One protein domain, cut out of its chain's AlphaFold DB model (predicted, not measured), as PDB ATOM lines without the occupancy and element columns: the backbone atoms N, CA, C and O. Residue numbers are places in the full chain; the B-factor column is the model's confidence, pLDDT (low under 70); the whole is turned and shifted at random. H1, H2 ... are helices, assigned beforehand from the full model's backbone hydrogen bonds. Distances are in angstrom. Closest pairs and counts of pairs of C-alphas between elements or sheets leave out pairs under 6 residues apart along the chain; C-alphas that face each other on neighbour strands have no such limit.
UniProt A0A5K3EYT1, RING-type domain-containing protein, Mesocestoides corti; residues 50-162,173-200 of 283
ATOM      1  N   ILE A  50      53.202 -59.117  78.593       74.62
ATOM      2  CA  ILE A  50      53.100 -58.433  77.310       74.62
ATOM      3  C   ILE A  50      52.732 -59.394  76.166       74.62
ATOM      4  O   ILE A  50      51.877 -59.036  75.361       74.62
ATOM      5  N   TYR A  51      53.302 -60.605  76.089       77.19
ATOM      6  CA  TYR A  51      52.969 -61.546  75.004       77.19
ATOM      7  C   TYR A  51      51.544 -62.093  75.143       77.19
ATOM      8  O   TYR A  51      50.802 -62.129  74.163       77.19
ATOM      9  N   ALA A  52      51.125 -62.433  76.367       75.25
ATOM     10  CA  ALA A  52      49.754 -62.858  76.652       75.25
ATOM     11  C   ALA A  52      48.733 -61.746  76.346       75.25
ATOM     12  O   ALA A  52      47.681 -62.002  75.756       75.25
ATOM     13  N   LEU A  53      49.066 -60.494  76.686       79.88
ATOM     14  CA  LEU A  53      48.260 -59.330  76.326       79.88
ATOM     15  C   LEU A  53      48.172 -59.169  74.801       79.88
ATOM     16  O   LEU A  53      47.067 -59.075  74.270       79.88
ATOM     17  N   ALA A  54      49.305 -59.190  74.093       84.12
ATOM     18  CA  ALA A  54      49.354 -59.027  72.641       84.12
ATOM     19  C   ALA A  54      48.542 -60.109  71.911       84.12
ATOM     20  O   ALA A  54      47.721 -59.782  71.055       84.12
ATOM     21  N   ALA A  55      48.686 -61.378  72.305       81.69
ATOM     22  CA  ALA A  55      47.885 -62.476  71.768       81.69
ATOM     23  C   ALA A  55      46.382 -62.255  72.014       81.69
ATOM     24  O   ALA A  55      45.578 -62.397  71.093       81.69
ATOM     25  N   SER A  56      45.994 -61.832  73.226       83.00
ATOM     26  CA  SER A  56      44.587 -61.552  73.544       83.00
ATOM     27  C   SER A  56      44.004 -60.379  72.741       83.00
ATOM     28  O   SER A  56      42.842 -60.441  72.343       83.00
ATOM     29  N   ILE A  57      44.806 -59.350  72.433       86.31
ATOM     30  CA  ILE A  57      44.405 -58.216  71.584       86.31
ATOM     31  C   ILE A  57      44.145 -58.683  70.151       86.31
ATOM     32  O   ILE A  57      43.111 -58.342  69.580       86.31
ATOM     33  N   ILE A  58      45.050 -59.484  69.581       85.94
ATOM     34  CA  ILE A  58      44.926 -59.997  68.208       85.94
ATOM     35  C   ILE A  58      43.666 -60.861  68.069       85.94
ATOM     36  O   ILE A  58      42.900 -60.694  67.120       85.94
ATOM     37  N   ILE A  59      43.424 -61.750  69.036       84.25
ATOM     38  CA  ILE A  59      42.242 -62.622  69.052       84.25
ATOM     39  C   ILE A  59      40.955 -61.797  69.229       84.25
ATOM     40  O   ILE A  59      39.952 -62.062  68.573       84.25
ATOM     41  N   CYS A  60      40.967 -60.766  70.074       84.12
ATOM     42  CA  CYS A  60      39.817 -59.874  70.232       84.12
ATOM     43  C   CYS A  60      39.515 -59.110  68.929       84.12
ATOM     44  O   CYS A  60      38.372 -59.080  68.475       84.12
ATOM     45  N   ALA A  61      40.543 -58.564  68.273       85.19
ATOM     46  CA  ALA A  61      40.400 -57.849  67.008       85.19
ATOM     47  C   ALA A  61      39.842 -58.743  65.886       85.19
ATOM     48  O   ALA A  61      38.990 -58.295  65.118       85.19
ATOM     49  N   SER A  62      40.260 -60.013  65.811       80.56
ATOM     50  CA  SER A  62      39.743 -60.952  64.807       80.56
ATOM     51  C   SER A  62      38.271 -61.316  65.036       80.56
ATOM     52  O   SER A  62      37.512 -61.416  64.073       80.56
ATOM     53  N   VAL A  63      37.827 -61.434  66.293       81.06
ATOM     54  CA  VAL A  63      36.407 -61.645  66.632       81.06
ATOM     55  C   VAL A  63      35.559 -60.421  66.317       81.06
ATOM     56  O   VAL A  63      34.468 -60.567  65.765       81.06
ATOM     57  N   VAL A  64      36.050 -59.219  66.630       81.50
ATOM     58  CA  VAL A  64      35.364 -57.963  66.287       81.50
ATOM     59  C   VAL A  64      35.226 -57.835  64.772       81.50
ATOM     60  O   VAL A  64      34.149 -57.499  64.285       81.50
ATOM     61  N   PHE A  65      36.273 -58.176  64.018       82.44
ATOM     62  CA  PHE A  65      36.220 -58.221  62.560       82.44
ATOM     63  C   PHE A  65      35.187 -59.239  62.053       82.44
ATOM     64  O   PHE A  65      34.382 -58.905  61.187       82.44
ATOM     65  N   MET A  66      35.136 -60.442  62.636       76.00
ATOM     66  CA  MET A  66      34.100 -61.444  62.344       76.00
ATOM     67  C   MET A  66      32.683 -60.906  62.598       76.00
ATOM     68  O   MET A  66      31.810 -61.070  61.749       76.00
ATOM     69  N   HIS A  67      32.454 -60.208  63.716       75.62
ATOM     70  CA  HIS A  67      31.158 -59.585  64.008       75.62
ATOM     71  C   HIS A  67      30.827 -58.488  63.005       75.62
ATOM     72  O   HIS A  67      29.706 -58.440  62.517       75.62
ATOM     73  N   TYR A  68      31.793 -57.645  62.652       75.75
ATOM     74  CA  TYR A  68      31.608 -56.560  61.692       75.75
ATOM     75  C   TYR A  68      31.252 -57.075  60.288       75.75
ATOM     76  O   TYR A  68      30.282 -56.615  59.683       75.75
ATOM     77  N   VAL A  69      31.978 -58.082  59.790       72.12
ATOM     78  CA  VAL A  69      31.690 -58.730  58.498       72.12
ATOM     79  C   VAL A  69      30.302 -59.377  58.502       72.12
ATOM     80  O   VAL A  69      29.623 -59.396  57.477       72.12
ATOM     81  N   TRP A  70      29.852 -59.887  59.650       66.38
ATOM     82  CA  TRP A  70      28.558 -60.552  59.759       66.38
ATOM     83  C   TRP A  70      27.384 -59.591  60.013       66.38
ATOM     84  O   TRP A  70      26.284 -59.830  59.523       66.38
ATOM     85  N   VAL A  71      27.632 -58.450  60.664       65.31
ATOM     86  CA  VAL A  71      26.719 -57.292  60.726       65.31
ATOM     87  C   VAL A  71      26.426 -56.772  59.320       65.31
ATOM     88  O   VAL A  71      25.281 -56.466  59.005       65.31
ATOM     89  N   PHE A  72      27.439 -56.745  58.448       59.59
ATOM     90  CA  PHE A  72      27.284 -56.371  57.040       59.59
ATOM     91  C   PHE A  72      26.433 -57.375  56.233       59.59
ATOM     92  O   PHE A  72      25.946 -57.041  55.159       59.59
ATOM     93  N   ARG A  73      26.197 -58.591  56.757       59.91
ATOM     94  CA  ARG A  73      25.315 -59.624  56.178       59.91
ATOM     95  C   ARG A  73      23.855 -59.564  56.685       59.91
ATOM     96  O   ARG A  73      23.169 -60.577  56.651       59.91
ATOM     97  N   GLU A  74      23.386 -58.404  57.149       60.72
ATOM     98  CA  GLU A  74      21.979 -58.100  57.514       60.72
ATOM     99  C   GLU A  74      21.369 -58.834  58.731       60.72
ATOM    100  O   GLU A  74      20.231 -58.555  59.097       60.72
ATOM    101  N   ASN A  75      22.097 -59.707  59.437       58.59
ATOM    102  CA  ASN A  75      21.491 -60.570  60.467       58.59
ATOM    103  C   ASN A  75      21.561 -60.058  61.929       58.59
ATOM    104  O   ASN A  75      21.149 -60.779  62.837       58.59
ATOM    105  N   GLU A  76      22.069 -58.848  62.198       64.44
ATOM    106  CA  GLU A  76      21.950 -58.159  63.508       64.44
ATOM    107  C   GLU A  76      22.323 -58.982  64.785       64.44
ATOM    108  O   GLU A  76      21.802 -58.752  65.872       64.44
ATOM    109  N   ILE A  77      23.274 -59.927  64.725       62.38
ATOM    110  CA  ILE A  77      23.561 -60.855  65.851       62.38
ATOM    111  C   ILE A  77      24.250 -60.203  67.062       62.38
ATOM    112  O   ILE A  77      24.234 -60.753  68.165       62.38
ATOM    113  N   TYR A  78      24.809 -59.000  66.910       62.47
ATOM    114  CA  TYR A  78      25.372 -58.242  68.036       62.47
ATOM    115  C   TYR A  78      24.333 -57.958  69.136       62.47
ATOM    116  O   TYR A  78      24.697 -57.775  70.294       62.47
ATOM    117  N   LEU A  79      23.040 -57.969  68.800       60.91
ATOM    118  CA  LEU A  79      21.948 -57.829  69.761       60.91
ATOM    119  C   LEU A  79      21.896 -59.017  70.742       60.91
ATOM    120  O   LEU A  79      21.623 -58.820  71.930       60.91
ATOM    121  N   GLY A  80      22.311 -60.212  70.309       58.50
ATOM    122  CA  GLY A  80      22.477 -61.397  71.151       58.50
ATOM    123  C   GLY A  80      23.548 -61.249  72.238       58.50
ATOM    124  O   GLY A  80      23.377 -61.812  73.321       58.50
ATOM    125  N   LEU A  81      24.591 -60.430  72.023       59.50
ATOM    126  CA  LEU A  81      25.553 -60.089  73.083       59.50
ATOM    127  C   LEU A  81      24.897 -59.305  74.230       59.50
ATOM    128  O   LEU A  81      25.369 -59.391  75.353       59.50
ATOM    129  N   ILE A  82      23.805 -58.573  73.989       64.75
ATOM    130  CA  ILE A  82      23.103 -57.759  75.002       64.75
ATOM    131  C   ILE A  82      21.790 -58.445  75.441       64.75
ATOM    132  O   ILE A  82      20.928 -57.842  76.070       64.75
ATOM    133  N   CYS A  83      21.617 -59.737  75.136       60.81
ATOM    134  CA  CYS A  83      20.376 -60.491  75.389       60.81
ATOM    135  C   CYS A  83      19.132 -59.943  74.650       60.81
ATOM    136  O   CYS A  83      17.989 -60.326  74.946       60.81
ATOM    137  N   PHE A  84      19.331 -59.081  73.655       61.28
ATOM    138  CA  PHE A  84      18.269 -58.512  72.836       61.28
ATOM    139  C   PHE A  84      17.885 -59.495  71.709       61.28
ATOM    140  O   PHE A  84      18.729 -60.281  71.276       61.28
ATOM    141  N   PRO A  85      16.607 -59.566  71.290       57.91
ATOM    142  CA  PRO A  85      16.171 -60.513  70.263       57.91
ATOM    143  C   PRO A  85      16.895 -60.300  68.927       57.91
ATOM    144  O   PRO A  85      16.838 -59.216  68.352       57.91
ATOM    145  N   ASN A  86      17.531 -61.361  68.425       60.47
ATOM    146  CA  ASN A  86      18.020 -61.417  67.048       60.47
ATOM    147  C   ASN A  86      16.824 -61.586  66.097       60.47
ATOM    148  O   ASN A  86      15.886 -62.318  66.417       60.47
ATOM    149  N   LYS A  87      16.879 -60.985  64.904       60.34
ATOM    150  CA  LYS A  87      15.857 -61.111  63.842       60.34
ATOM    151  C   LYS A  87      15.870 -62.470  63.112       60.34
ATOM    152  O   LYS A  87      15.383 -62.572  61.991       60.34
ATOM    153  N   ILE A  88      16.446 -63.513  63.713       63.78
ATOM    154  CA  ILE A  88      16.559 -64.832  63.076       63.78
ATOM    155  C   ILE A  88      15.157 -65.469  63.031       63.78
ATOM    156  O   ILE A  88      14.493 -65.504  64.073       63.78
ATOM    157  N   PRO A  89      14.693 -65.968  61.869       63.72
ATOM    158  CA  PRO A  89      13.423 -66.678  61.762       63.72
ATOM    159  C   PRO A  89      13.374 -67.853  62.745       63.72
ATOM    160  O   PRO A  89      14.328 -68.622  62.843       63.72
ATOM    161  N   SER A  90      12.261 -68.016  63.462       62.44
ATOM    162  CA  SER A  90      12.118 -69.044  64.503       62.44
ATOM    163  C   SER A  90      12.161 -70.484  63.979       62.44
ATOM    164  O   SER A  90      12.337 -71.389  64.784       62.44
ATOM    165  N   ASP A  91      12.025 -70.691  62.669       64.44
ATOM    166  CA  ASP A  91      11.982 -72.009  62.019       64.44
ATOM    167  C   ASP A  91      13.386 -72.599  61.740       64.44
ATOM    168  O   ASP A  91      13.539 -73.803  61.541       64.44
ATOM    169  N   ASP A  92      14.445 -71.778  61.783       77.06
ATOM    170  CA  ASP A  92      15.820 -72.210  61.500       77.06
ATOM    171  C   ASP A  92      16.663 -72.380  62.777       77.06
ATOM    172  O   ASP A  92      17.427 -71.507  63.211       77.06
ATOM    173  N   TRP A  93      16.539 -73.562  63.383       76.69
ATOM    174  CA  TRP A  93      17.301 -73.967  64.567       76.69
ATOM    175  C   TRP A  93      18.818 -74.064  64.320       76.69
ATOM    176  O   TRP A  93      19.597 -73.909  65.265       76.69
ATOM    177  N   VAL A  94      19.265 -74.273  63.074       80.94
ATOM    178  CA  VAL A  94      20.695 -74.360  62.726       80.94
ATOM    179  C   VAL A  94      21.336 -72.977  62.798       80.94
ATOM    180  O   VAL A  94      22.390 -72.815  63.421       80.94
ATOM    181  N   SER A  95      20.673 -71.957  62.247       75.94
ATOM    182  CA  SER A  95      21.117 -70.564  62.380       75.94
ATOM    183  C   SER A  95      21.088 -70.079  63.830       75.94
ATOM    184  O   SER A  95      21.990 -69.350  64.250       75.94
ATOM    185  N   LEU A  96      20.103 -70.515  64.624       77.00
ATOM    186  CA  LEU A  96      20.050 -70.228  66.061       77.00
ATOM    187  C   LEU A  96      21.244 -70.838  66.808       77.00
ATOM    188  O   LEU A  96      21.906 -70.142  67.580       77.00
ATOM    189  N   LEU A  97      21.539 -72.120  66.572       79.88
ATOM    190  CA  LEU A  97      22.661 -72.821  67.198       79.88
ATOM    191  C   LEU A  97      23.994 -72.154  66.844       79.88
ATOM    192  O   LEU A  97      24.822 -71.916  67.724       79.88
ATOM    193  N   TRP A  98      24.173 -71.778  65.578       79.75
ATOM    194  CA  TRP A  98      25.364 -71.059  65.145       79.75
ATOM    195  C   TRP A  98      25.496 -69.686  65.814       79.75
ATOM    196  O   TRP A  98      26.566 -69.349  66.322       79.75
ATOM    197  N   ALA A  99      24.406 -68.918  65.903       77.62
ATOM    198  CA  ALA A  99      24.403 -67.632  66.598       77.62
ATOM    199  C   ALA A  99      24.772 -67.776  68.086       77.62
ATOM    200  O   ALA A  99      25.565 -66.989  68.602       77.62
ATOM    201  N   VAL A 100      24.252 -68.804  68.767       81.69
ATOM    202  CA  VAL A 100      24.587 -69.103  70.168       81.69
ATOM    203  C   VAL A 100      26.078 -69.421  70.331       81.69
ATOM    204  O   VAL A 100      26.706 -68.892  71.249       81.69
ATOM    205  N   ILE A 101      26.658 -70.223  69.431       82.75
ATOM    206  CA  ILE A 101      28.092 -70.560  69.444       82.75
ATOM    207  C   ILE A 101      28.951 -69.307  69.259       82.75
ATOM    208  O   ILE A 101      29.899 -69.088  70.014       82.75
ATOM    209  N   VAL A 102      28.616 -68.462  68.281       80.94
ATOM    210  CA  VAL A 102      29.364 -67.229  68.000       80.94
ATOM    211  C   VAL A 102      29.318 -66.277  69.197       80.94
ATOM    212  O   VAL A 102      30.357 -65.744  69.594       80.94
ATOM    213  N   VAL A 103      28.147 -66.093  69.814       81.44
ATOM    214  CA  VAL A 103      27.999 -65.245  71.006       81.44
ATOM    215  C   VAL A 103      28.795 -65.812  72.187       81.44
ATOM    216  O   VAL A 103      29.545 -65.064  72.812       81.44
ATOM    217  N   ASP A 104      28.714 -67.116  72.472       83.75
ATOM    218  CA  ASP A 104      29.482 -67.732  73.566       83.75
ATOM    219  C   ASP A 104      30.998 -67.582  73.369       83.75
ATOM    220  O   ASP A 104      31.719 -67.166  74.284       83.75
ATOM    221  N   PHE A 105      31.479 -67.855  72.154       82.31
ATOM    222  CA  PHE A 105      32.893 -67.737  71.815       82.31
ATOM    223  C   PHE A 105      33.399 -66.299  71.970       82.31
ATOM    224  O   PHE A 105      34.487 -66.063  72.501       82.31
ATOM    225  N   SER A 106      32.574 -65.324  71.589       83.06
ATOM    226  CA  SER A 106      32.884 -63.898  71.725       83.06
ATOM    227  C   SER A 106      32.986 -63.470  73.178       83.06
ATOM    228  O   SER A 106      33.925 -62.769  73.554       83.06
ATOM    229  N   LEU A 107      32.066 -63.943  74.019       82.56
ATOM    230  CA  LEU A 107      32.104 -63.678  75.452       82.56
ATOM    231  C   LEU A 107      33.314 -64.326  76.117       82.56
ATOM    232  O   LEU A 107      33.959 -63.688  76.942       82.56
ATOM    233  N   LYS A 108      33.683 -65.549  75.725       84.06
ATOM    234  CA  LYS A 108      34.902 -66.207  76.215       84.06
ATOM    235  C   LYS A 108      36.167 -65.423  75.858       84.06
ATOM    236  O   LYS A 108      37.067 -65.292  76.684       84.06
ATOM    237  N   ILE A 109      36.244 -64.884  74.645       81.88
ATOM    238  CA  ILE A 109      37.402 -64.096  74.207       81.88
ATOM    239  C   ILE A 109      37.446 -62.741  74.906       81.88
ATOM    240  O   ILE A 109      38.509 -62.326  75.368       81.88
ATOM    241  N   PHE A 110      36.298 -62.083  75.057       83.19
ATOM    242  CA  PHE A 110      36.207 -60.831  75.797       83.19
ATOM    243  C   PHE A 110      36.666 -61.000  77.252       83.19
ATOM    244  O   PHE A 110      37.447 -60.195  77.758       83.19
ATOM    245  N   THR A 111      36.261 -62.079  77.924       83.44
ATOM    246  CA  THR A 111      36.644 -62.324  79.323       83.44
ATOM    247  C   THR A 111      38.124 -62.683  79.454       83.44
ATOM    248  O   THR A 111      38.787 -62.205  80.376       83.44
ATOM    249  N   MET A 112      38.687 -63.432  78.499       82.38
ATOM    250  CA  MET A 112      40.136 -63.649  78.403       82.38
ATOM    251  C   MET A 112      40.906 -62.334  78.216       82.38
ATOM    252  O   MET A 112      41.900 -62.110  78.905       82.38
ATOM    253  N   PHE A 113      40.430 -61.437  77.350       83.69
ATOM    254  CA  PHE A 113      41.029 -60.117  77.144       83.69
ATOM    255  C   PHE A 113      41.005 -59.260  78.420       83.69
ATOM    256  O   PHE A 113      42.035 -58.711  78.815       83.69
ATOM    257  N   VAL A 114      39.864 -59.203  79.118       83.69
ATOM    258  CA  VAL A 114      39.732 -58.475  80.393       83.69
ATOM    259  C   VAL A 114      40.711 -59.013  81.440       83.69
ATOM    260  O   VAL A 114      41.385 -58.228  82.111       83.69
ATOM    261  N   LYS A 115      40.858 -60.339  81.559       83.38
ATOM    262  CA  LYS A 115      41.839 -60.952  82.469       83.38
ATOM    263  C   LYS A 115      43.272 -60.556  82.124       83.38
ATOM    264  O   LYS A 115      44.014 -60.148  83.018       83.38
ATOM    265  N   SER A 116      43.656 -60.639  80.850       82.31
ATOM    266  CA  SER A 116      45.000 -60.263  80.396       82.31
ATOM    267  C   SER A 116      45.303 -58.790  80.670       82.31
ATOM    268  O   SER A 116      46.376 -58.462  81.182       82.31
ATOM    269  N   LEU A 117      44.338 -57.902  80.405       82.44
ATOM    270  CA  LEU A 117      44.462 -56.473  80.687       82.44
ATOM    271  C   LEU A 117      44.640 -56.211  82.187       82.44
ATOM    272  O   LEU A 117      45.513 -55.441  82.586       82.44
ATOM    273  N   LEU A 118      43.864 -56.887  83.034       82.88
ATOM    274  CA  LEU A 118      43.980 -56.741  84.481       82.88
ATOM    275  C   LEU A 118      45.299 -57.272  85.023       82.88
ATOM    276  O   LEU A 118      45.866 -56.635  85.902       82.88
ATOM    277  N   ILE A 119      45.825 -58.384  84.507       80.75
ATOM    278  CA  ILE A 119      47.149 -58.888  84.900       80.75
ATOM    279  C   ILE A 119      48.233 -57.862  84.548       80.75
ATOM    280  O   ILE A 119      49.108 -57.588  85.373       80.75
ATOM    281  N   PHE A 120      48.141 -57.250  83.366       78.25
ATOM    282  CA  PHE A 120      49.070 -56.219  82.915       78.25
ATOM    283  C   PHE A 120      48.998 -54.939  83.765       78.25
ATOM    284  O   PHE A 120      50.029 -54.442  84.216       78.25
ATOM    285  N   LEU A 121      47.797 -54.430  84.052       77.94
ATOM    286  CA  LEU A 121      47.610 -53.248  84.904       77.94
ATOM    287  C   LEU A 121      47.990 -53.539  86.367       77.94
ATOM    288  O   LEU A 121      48.659 -52.742  87.028       77.94
ATOM    289  N   SER A 122      47.617 -54.719  86.863       71.81
ATOM    290  CA  SER A 122      47.882 -55.165  88.231       71.81
ATOM    291  C   SER A 122      49.364 -55.374  88.503       71.81
ATOM    292  O   SER A 122      49.768 -55.165  89.644       71.81
ATOM    293  N   SER A 123      50.167 -55.741  87.496       66.56
ATOM    294  CA  SER A 123      51.628 -55.870  87.611       66.56
ATOM    295  C   SER A 123      52.293 -54.617  88.180       66.56
ATOM    296  O   SER A 123      53.373 -54.726  88.753       66.56
ATOM    297  N   LYS A 124      51.682 -53.441  88.006       65.00
ATOM    298  CA  LYS A 124      52.240 -52.172  88.477       65.00
ATOM    299  C   LYS A 124      51.656 -51.696  89.805       65.00
ATOM    300  O   LYS A 124      52.266 -50.848  90.443       65.00
ATOM    301  N   SER A 125      50.485 -52.194  90.211       63.31
ATOM    302  CA  SER A 125      49.684 -51.521  91.243       63.31
ATOM    303  C   SER A 125      49.133 -52.417  92.347       63.31
ATOM    304  O   SER A 125      48.922 -51.913  93.450       63.31
ATOM    305  N   MET A 126      48.846 -53.695  92.091       65.69
ATOM    306  CA  MET A 126      48.151 -54.533  93.075       65.69
ATOM    307  C   MET A 126      49.027 -55.661  93.600       65.69
ATOM    308  O   MET A 126      49.847 -56.240  92.890       65.69
ATOM    309  N   ARG A 127      48.791 -56.000  94.867       70.31
ATOM    310  CA  ARG A 127      49.429 -57.128  95.547       70.31
ATOM    311  C   ARG A 127      48.978 -58.453  94.926       70.31
ATOM    312  O   ARG A 127      47.835 -58.583  94.487       70.31
ATOM    313  N   ILE A 128      49.861 -59.451  94.968       70.56
ATOM    314  CA  ILE A 128      49.656 -60.782  94.368       70.56
ATOM    315  C   ILE A 128      48.363 -61.442  94.868       70.56
ATOM    316  O   ILE A 128      47.565 -61.906  94.059       70.56
ATOM    317  N   SER A 129      48.116 -61.425  96.182       68.81
ATOM    318  CA  SER A 129      46.905 -62.016  96.769       68.81
ATOM    319  C   SER A 129      45.616 -61.347  96.262       68.81
ATOM    320  O   SER A 129      44.722 -62.028  95.767       68.81
ATOM    321  N   THR A 130      45.547 -60.009  96.273       73.31
ATOM    322  CA  THR A 130      44.379 -59.253  95.781       73.31
ATOM    323  C   THR A 130      44.108 -59.519  94.300       73.31
ATOM    324  O   THR A 130      42.954 -59.659  93.902       73.31
ATOM    325  N   ARG A 131      45.164 -59.651  93.485       77.38
ATOM    326  CA  ARG A 131      45.048 -59.995  92.062       77.38
ATOM    327  C   ARG A 131      44.348 -61.339  91.861       77.38
ATOM    328  O   ARG A 131      43.427 -61.417  91.055       77.38
ATOM    329  N   SER A 132      44.756 -62.375  92.594       74.00
ATOM    330  CA  SER A 132      44.150 -63.706  92.478       74.00
ATOM    331  C   SER A 132      42.668 -63.695  92.872       74.00
ATOM    332  O   SER A 132      41.857 -64.294  92.174       74.00
ATOM    333  N   VAL A 133      42.281 -62.930  93.903       76.19
ATOM    334  CA  VAL A 133      40.865 -62.758  94.286       76.19
ATOM    335  C   VAL A 133      40.045 -62.148  93.152       76.19
ATOM    336  O   VAL A 133      39.010 -62.690  92.770       76.19
ATOM    337  N   VAL A 134      40.516 -61.037  92.582       79.25
ATOM    338  CA  VAL A 134      39.815 -60.342  91.493       79.25
ATOM    339  C   VAL A 134      39.661 -61.247  90.266       79.25
ATOM    340  O   VAL A 134      38.583 -61.298  89.678       79.25
ATOM    341  N   LEU A 135      40.698 -62.009  89.904       78.25
ATOM    342  CA  LEU A 135      40.650 -62.927  88.761       78.25
ATOM    343  C   LEU A 135      39.631 -64.060  88.949       78.25
ATOM    344  O   LEU A 135      38.938 -64.415  87.995       78.25
ATOM    345  N   VAL A 136      39.507 -64.588  90.168       77.38
ATOM    346  CA  VAL A 136      38.518 -65.622  90.507       77.38
ATOM    347  C   VAL A 136      37.089 -65.077  90.412       77.38
ATOM    348  O   VAL A 136      36.229 -65.717  89.807       77.38
ATOM    349  N   TRP A 137      36.831 -63.872  90.932       78.19
ATOM    350  CA  TRP A 137      35.518 -63.222  90.816       78.19
ATOM    351  C   TRP A 137      35.131 -62.928  89.370       78.19
ATOM    352  O   TRP A 137      33.985 -63.136  88.978       78.19
ATOM    353  N   ILE A 138      36.089 -62.476  88.565       81.25
ATOM    354  CA  ILE A 138      35.857 -62.223  87.143       81.25
ATOM    355  C   ILE A 138      35.501 -63.510  86.420       81.25
ATOM    356  O   ILE A 138      34.571 -63.503  85.619       81.25
ATOM    357  N   GLU A 139      36.192 -64.613  86.706       81.56
ATOM    358  CA  GLU A 139      35.848 -65.900  86.105       81.56
ATOM    359  C   GLU A 139      34.440 -66.348  86.498       81.56
ATOM    360  O   GLU A 139      33.668 -66.750  85.632       81.56
ATOM    361  N   PHE A 140      34.069 -66.196  87.769       81.00
ATOM    362  CA  PHE A 140      32.723 -66.516  88.233       81.00
ATOM    363  C   PHE A 140      31.644 -65.718  87.493       81.00
ATOM    364  O   PHE A 140      30.722 -66.293  86.917       81.00
ATOM    365  N   ILE A 141      31.786 -64.390  87.460       83.12
ATOM    366  CA  ILE A 141      30.837 -63.494  86.788       83.12
ATOM    367  C   ILE A 141      30.754 -63.839  85.296       83.12
ATOM    368  O   ILE A 141      29.664 -63.897  84.731       83.12
ATOM    369  N   SER A 142      31.895 -64.140  84.674       83.88
ATOM    370  CA  SER A 142      31.987 -64.530  83.265       83.88
ATOM    371  C   SER A 142      31.254 -65.842  82.969       83.88
ATOM    372  O   SER A 142      30.543 -65.937  81.970       83.88
ATOM    373  N   GLN A 143      31.397 -66.853  83.831       83.69
ATOM    374  CA  GLN A 143      30.731 -68.153  83.687       83.69
ATOM    375  C   GLN A 143      29.216 -68.053  83.907       83.69
ATOM    376  O   GLN A 143      28.442 -68.665  83.167       83.69
ATOM    377  N   VAL A 144      28.774 -67.249  84.880       83.81
ATOM    378  CA  VAL A 144      27.344 -66.961  85.087       83.81
ATOM    379  C   VAL A 144      26.774 -66.249  83.863       83.81
ATOM    380  O   VAL A 144      25.743 -66.657  83.336       83.81
ATOM    381  N   TYR A 145      27.474 -65.231  83.364       84.69
ATOM    382  CA  TYR A 145      27.016 -64.440  82.230       84.69
ATOM    383  C   TYR A 145      26.923 -65.255  80.935       84.69
ATOM    384  O   TYR A 145      25.905 -65.183  80.254       84.69
ATOM    385  N   ARG A 146      27.911 -66.105  80.619       86.19
ATOM    386  CA  ARG A 146      27.890 -66.975  79.422       86.19
ATOM    387  C   ARG A 146      26.706 -67.946  79.381       86.19
ATOM    388  O   ARG A 146      26.290 -68.358  78.304       86.19
ATOM    389  N   ASN A 147      26.106 -68.266  80.528       83.75
ATOM    390  CA  ASN A 147      24.907 -69.103  80.581       83.75
ATOM    391  C   ASN A 147      23.613 -68.369  80.182       83.75
ATOM    392  O   ASN A 147      22.631 -69.040  79.848       83.75
ATOM    393  N   ILE A 148      23.600 -67.030  80.188       84.38
ATOM    394  CA  ILE A 148      22.398 -66.206  79.980       84.38
ATOM    395  C   ILE A 148      22.013 -66.083  78.491       84.38
ATOM    396  O   ILE A 148      20.870 -66.416  78.172       84.38
ATOM    397  N   PRO A 149      22.894 -65.686  77.544       82.56
ATOM    398  CA  PRO A 149      22.502 -65.520  76.139       82.56
ATOM    399  C   PRO A 149      21.938 -66.790  75.475       82.56
ATOM    400  O   PRO A 149      20.897 -66.692  74.814       82.56
ATOM    401  N   PRO A 150      22.523 -67.993  75.677       83.25
ATOM    402  CA  PRO A 150      21.921 -69.234  75.193       83.25
ATOM    403  C   PRO A 150      20.561 -69.505  75.849       83.25
ATOM    404  O   PRO A 150      19.624 -69.924  75.175       83.25
ATOM    405  N   ALA A 151      20.416 -69.243  77.156       84.12
ATOM    406  CA  ALA A 151      19.150 -69.430  77.867       84.12
ATOM    407  C   ALA A 151      18.029 -68.572  77.269       84.12
ATOM    408  O   ALA A 151      16.965 -69.095  76.949       84.12
ATOM    409  N   VAL A 152      18.303 -67.288  77.045       83.94
ATOM    410  CA  VAL A 152      17.345 -66.343  76.464       83.94
ATOM    411  C   VAL A 152      16.983 -66.724  75.023       83.94
ATOM    412  O   VAL A 152      15.810 -66.686  74.654       83.94
ATOM    413  N   SER A 153      17.968 -67.122  74.213       81.31
ATOM    414  CA  SER A 153      17.758 -67.467  72.798       81.31
ATOM    415  C   SER A 153      16.901 -68.728  72.632       81.31
ATOM    416  O   SER A 153      15.929 -68.722  71.879       81.31
ATOM    417  N   TRP A 154      17.195 -69.781  73.400       82.25
ATOM    418  CA  TRP A 154      16.417 -71.023  73.394       82.25
ATOM    419  C   TRP A 154      15.021 -70.850  73.984       82.25
ATOM    420  O   TRP A 154      14.060 -71.385  73.440       82.25
ATOM    421  N   PHE A 155      14.880 -70.067  75.057       82.69
ATOM    422  CA  PHE A 155      13.569 -69.780  75.633       82.69
ATOM    423  C   PHE A 155      12.654 -69.086  74.619       82.69
ATOM    424  O   PHE A 155      11.486 -69.447  74.502       82.69
ATOM    425  N   ARG A 156      13.189 -68.139  73.835       78.88
ATOM    426  CA  ARG A 156      12.438 -67.493  72.749       78.88
ATOM    427  C   ARG A 156      12.080 -68.460  71.631       78.88
ATOM    428  O   ARG A 156      10.948 -68.411  71.186       78.88
ATOM    429  N   HIS A 157      12.990 -69.332  71.205       77.81
ATOM    430  CA  HIS A 157      12.687 -70.329  70.173       77.81
ATOM    431  C   HIS A 157      11.584 -71.303  70.617       77.81
ATOM    432  O   HIS A 157      10.639 -71.530  69.873       77.81
ATOM    433  N   LEU A 158      11.636 -71.793  71.860       78.88
ATOM    434  CA  LEU A 158      10.599 -72.666  72.430       78.88
ATOM    435  C   LEU A 158       9.257 -71.938  72.650       78.88
ATOM    436  O   LEU A 158       8.190 -72.555  72.610       78.88
ATOM    437  N   SER A 159       9.312 -70.621  72.879       75.56
ATOM    438  CA  SER A 159       8.137 -69.763  73.068       75.56
ATOM    439  C   SER A 159       7.599 -69.164  71.767       75.56
ATOM    440  O   SER A 159       6.477 -68.673  71.778       75.56
ATOM    441  N   ALA A 160       8.345 -69.188  70.660       70.44
ATOM    442  CA  ALA A 160       7.905 -68.641  69.381       70.44
ATOM    443  C   ALA A 160       6.838 -69.554  68.761       70.44
ATOM    444  O   ALA A 160       6.977 -70.775  68.752       70.44
ATOM    445  N   ASP A 161       5.741 -68.958  68.300       61.16
ATOM    446  CA  ASP A 161       4.568 -69.683  67.819       61.16
ATOM    447  C   ASP A 161       4.822 -70.374  66.475       61.16
ATOM    448  O   ASP A 161       5.029 -69.721  65.454       61.16
ATOM    449  N   SER A 162       4.699 -71.699  66.447       58.91
ATOM    450  CA  SER A 162       4.378 -72.449  65.236       58.91
ATOM    451  C   SER A 162       2.856 -72.610  65.153       58.91
ATOM    452  O   SER A 162       2.282 -73.503  65.756       58.91
ATOM    453  N   ARG A 173       4.868 -77.435  74.470       77.81
ATOM    454  CA  ARG A 173       5.695 -76.215  74.561       77.81
ATOM    455  C   ARG A 173       5.936 -75.767  75.999       77.81
ATOM    456  O   ARG A 173       7.084 -75.529  76.378       77.81
ATOM    457  N   ILE A 174       4.877 -75.684  76.810       83.88
ATOM    458  CA  ILE A 174       4.987 -75.323  78.233       83.88
ATOM    459  C   ILE A 174       5.877 -76.334  78.958       83.88
ATOM    460  O   ILE A 174       6.765 -75.938  79.716       83.88
ATOM    461  N   PHE A 175       5.696 -77.626  78.677       87.50
ATOM    462  CA  PHE A 175       6.525 -78.679  79.249       87.50
ATOM    463  C   PHE A 175       8.012 -78.502  78.901       87.50
ATOM    464  O   PHE A 175       8.840 -78.474  79.811       87.50
ATOM    465  N   PHE A 176       8.365 -78.310  77.624       85.88
ATOM    466  CA  PHE A 176       9.759 -78.103  77.211       85.88
ATOM    467  C   PHE A 176      10.363 -76.801  77.760       85.88
ATOM    468  O   PHE A 176      11.526 -76.803  78.165       85.88
ATOM    469  N   CYS A 177       9.589 -75.713  77.849       86.12
ATOM    470  CA  CYS A 177      10.044 -74.457  78.455       86.12
ATOM    471  C   CYS A 177      10.349 -74.618  79.949       86.12
ATOM    472  O   CYS A 177      11.400 -74.173  80.414       86.12
ATOM    473  N   ILE A 178       9.455 -75.272  80.700       88.81
ATOM    474  CA  ILE A 178       9.652 -75.544  82.131       88.81
ATOM    475  C   ILE A 178      10.845 -76.478  82.325       88.81
ATOM    476  O   ILE A 178      11.716 -76.186  83.142       88.81
ATOM    477  N   LEU A 179      10.930 -77.562  81.551       90.31
ATOM    478  CA  LEU A 179      12.031 -78.521  81.628       90.31
ATOM    479  C   LEU A 179      13.384 -77.848  81.356       90.31
ATOM    480  O   LEU A 179      14.325 -78.026  82.128       90.31
ATOM    481  N   TYR A 180      13.474 -77.035  80.300       89.12
ATOM    482  CA  TYR A 180      14.683 -76.279  79.974       89.12
ATOM    483  C   TYR A 180      15.035 -75.255  81.062       89.12
ATOM    484  O   TYR A 180      16.198 -75.151  81.462       89.12
ATOM    485  N   GLY A 181      14.037 -74.538  81.587       88.25
ATOM    486  CA  GLY A 181      14.209 -73.602  82.698       88.25
ATOM    487  C   GLY A 181      14.759 -74.285  83.950       88.25
ATOM    488  O   GLY A 181      15.749 -73.823  84.513       88.25
ATOM    489  N   LEU A 182      14.187 -75.426  84.346       90.19
ATOM    490  CA  LEU A 182      14.661 -76.219  85.484       90.19
ATOM    491  C   LEU A 182      16.082 -76.749  85.265       90.19
ATOM    492  O   LEU A 182      16.904 -76.660  86.175       90.19
ATOM    493  N   LEU A 183      16.403 -77.236  84.062       89.50
ATOM    494  CA  LEU A 183      17.753 -77.687  83.716       89.50
ATOM    495  C   LEU A 183      18.774 -76.547  83.839       89.50
ATOM    496  O   LEU A 183      19.848 -76.728  84.415       89.50
ATOM    497  N   LYS A 184      18.436 -75.349  83.343       87.31
ATOM    498  CA  LYS A 184      19.295 -74.161  83.448       87.31
ATOM    499  C   LYS A 184      19.430 -73.659  84.885       87.31
ATOM    500  O   LYS A 184      20.535 -73.293  85.285       87.31
ATOM    501  N   LEU A 185      18.358 -73.688  85.676       87.69
ATOM    502  CA  LEU A 185      18.404 -73.364  87.105       87.69
ATOM    503  C   LEU A 185      19.282 -74.353  87.874       87.69
ATOM    504  O   LEU A 185      20.100 -73.931  88.687       87.69
ATOM    505  N   PHE A 186      19.170 -75.649  87.579       89.44
ATOM    506  CA  PHE A 186      20.020 -76.677  88.170       89.44
ATOM    507  C   PHE A 186      21.496 -76.471  87.799       89.44
ATOM    508  O   PHE A 186      22.352 -76.468  88.682       89.44
ATOM    509  N   ALA A 187      21.800 -76.207  86.524       86.25
ATOM    510  CA  ALA A 187      23.161 -75.909  86.072       86.25
ATOM    511  C   ALA A 187      23.744 -74.657  86.758       86.25
ATOM    512  O   ALA A 187      24.892 -74.671  87.202       86.25
ATOM    513  N   CYS A 188      22.943 -73.596  86.910       85.56
ATOM    514  CA  CYS A 188      23.333 -72.393  87.649       85.56
ATOM    515  C   CYS A 188      23.560 -72.688  89.143       85.56
ATOM    516  O   CYS A 188      24.555 -72.255  89.721       85.56
ATOM    517  N   GLY A 189      22.693 -73.494  89.763       85.75
ATOM    518  CA  GLY A 189      22.841 -73.937  91.149       85.75
ATOM    519  C   GLY A 189      24.117 -74.749  91.380       85.75
ATOM    520  O   GLY A 189      24.825 -74.510  92.355       85.75
ATOM    521  N   MET A 190      24.458 -75.648  90.452       84.81
ATOM    522  CA  MET A 190      25.720 -76.394  90.461       84.81
ATOM    523  C   MET A 190      26.932 -75.467  90.303       84.81
ATOM    524  O   MET A 190      27.945 -75.653  90.973       84.81
ATOM    525  N   LEU A 191      26.847 -74.442  89.454       82.25
ATOM    526  CA  LEU A 191      27.911 -73.447  89.313       82.25
ATOM    527  C   LEU A 191      28.131 -72.679  90.626       82.25
ATOM    528  O   LEU A 191      29.259 -72.557  91.088       82.25
ATOM    529  N   ILE A 192      27.055 -72.215  91.264       82.12
ATOM    530  CA  ILE A 192      27.125 -71.483  92.537       82.12
ATOM    531  C   ILE A 192      27.631 -72.390  93.670       82.12
ATOM    532  O   ILE A 192      28.444 -71.957  94.488       82.12
ATOM    533  N   SER A 193      27.195 -73.653  93.719       81.06
ATOM    534  CA  SER A 193      27.589 -74.590  94.776       81.06
ATOM    535  C   SER A 193      29.080 -74.931  94.728       81.06
ATOM    536  O   SER A 193      29.720 -74.971  95.780       81.06
ATOM    537  N   ASN A 194      29.660 -75.067  93.531       75.00
ATOM    538  CA  ASN A 194      31.104 -75.240  93.345       75.00
ATOM    539  C   ASN A 194      31.918 -74.034  93.846       75.00
ATOM    540  O   ASN A 194      33.080 -74.181  94.216       75.00
ATOM    541  N   MET A 195      31.299 -72.854  93.916       72.12
ATOM    542  CA  MET A 195      31.938 -71.612  94.358       72.12
ATOM    543  C   MET A 195      31.702 -71.309  95.841       72.12
ATOM    544  O   MET A 195      32.292 -70.377  96.380       72.12
ATOM    545  N   ARG A 196      30.916 -72.133  96.548       70.81
ATOM    546  CA  ARG A 196      30.731 -72.068  98.008       70.81
ATOM    547  C   ARG A 196      32.032 -71.873  98.810       70.81
ATOM    548  O   ARG A 196      31.999 -71.057  99.732       70.81
ATOM    549  N   PRO A 197      33.169 -72.541  98.507       67.62
ATOM    550  CA  PRO A 197      34.412 -72.305  99.238       67.62
ATOM    551  C   PRO A 197      34.959 -70.884  99.073       67.62
ATOM    552  O   PRO A 197      35.618 -70.418  99.987       67.62
ATOM    553  N   ILE A 198      34.667 -70.163  97.986       67.69
ATOM    554  CA  ILE A 198      35.142 -68.785  97.740       67.69
ATOM    555  C   ILE A 198      34.424 -67.772  98.640       67.69
ATOM    556  O   ILE A 198      35.017 -66.786  99.063       67.69
ATOM    557  N   PHE A 199      33.159 -68.021  98.981       66.62
ATOM    558  CA  PHE A 199      32.391 -67.156  99.885       66.62
ATOM    559  C   PHE A 199      32.770 -67.332 101.362       66.62
ATOM    560  O   PHE A 199      32.300 -66.579 102.216       66.62
ATOM    561  N   SER A 200      33.610 -68.318 101.687       69.94
ATOM    562  CA  SER A 200      34.141 -68.464 103.036       69.94
ATOM    563  C   SER A 200      35.148 -67.343 103.321       69.94
ATOM    564  O   SER A 200      36.073 -67.129 102.547       69.94
TER     565      SER A 200
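AT A GLANCE: This is residues 50 to 162 and 173 to 200 of the 283 residues of the protein "RING-type domain-containing protein" of Mesocestoides corti (UniProt A0A5K3EYT1). Helices lie side by side in a flat slab of four rows: H1, long H3, H4 with H5 end to end, and H6. Neighbouring rows run opposite ways, and short H2 packs on H3. The printed part has 141 residues with six named helices, H1 to H6 along the chain; it is all helix, loose, with a radius of gyration of the C-alphas of 18.0 A, spanning 57 by 41 by 17 A.

HOW THE PARTS SIT: Start at the hub, H3, residues 93 to 125. Its residues 106 to 120 alone touch H1, residues 50 to 71, at a shallow tilt of 30 degrees; the closest C-alphas, of Ser 56 and Phe 113, are 5.3 A apart. H3 and H4, residues 128 to 146, form a hairpin, closest at the C-alphas of Asp 104 and Arg 146, 6.1 A. H5, residues 148 to 159, touches H6, residues 173 to 194, closest at the C-alphas of Leu 158 and Cys 177, 6.3 A. H2, residues 78 to 81, touches H3, closest at the C-alphas of Leu 81 and Val 103, 6.1 A. Every O i to N i+4 pair is within hydrogen-bond range in H1, H4, H5 and H6, and 27 of 29 in H3; H2 is too short for one.

IN THESE COORDINATES: Find C-alpha 93 at (17.301, -73.967, 64.567); H3 runs 47.6 A from there. H6 ends at C-alpha 194, (31.104, -75.240, 93.345).

THE WHOLE: Residues 163 to 172 are cut out, a 10.1 A gap between C-alphas 162 and 173. The link H2 to H3 is long. Low confidence includes residues 70 to 91.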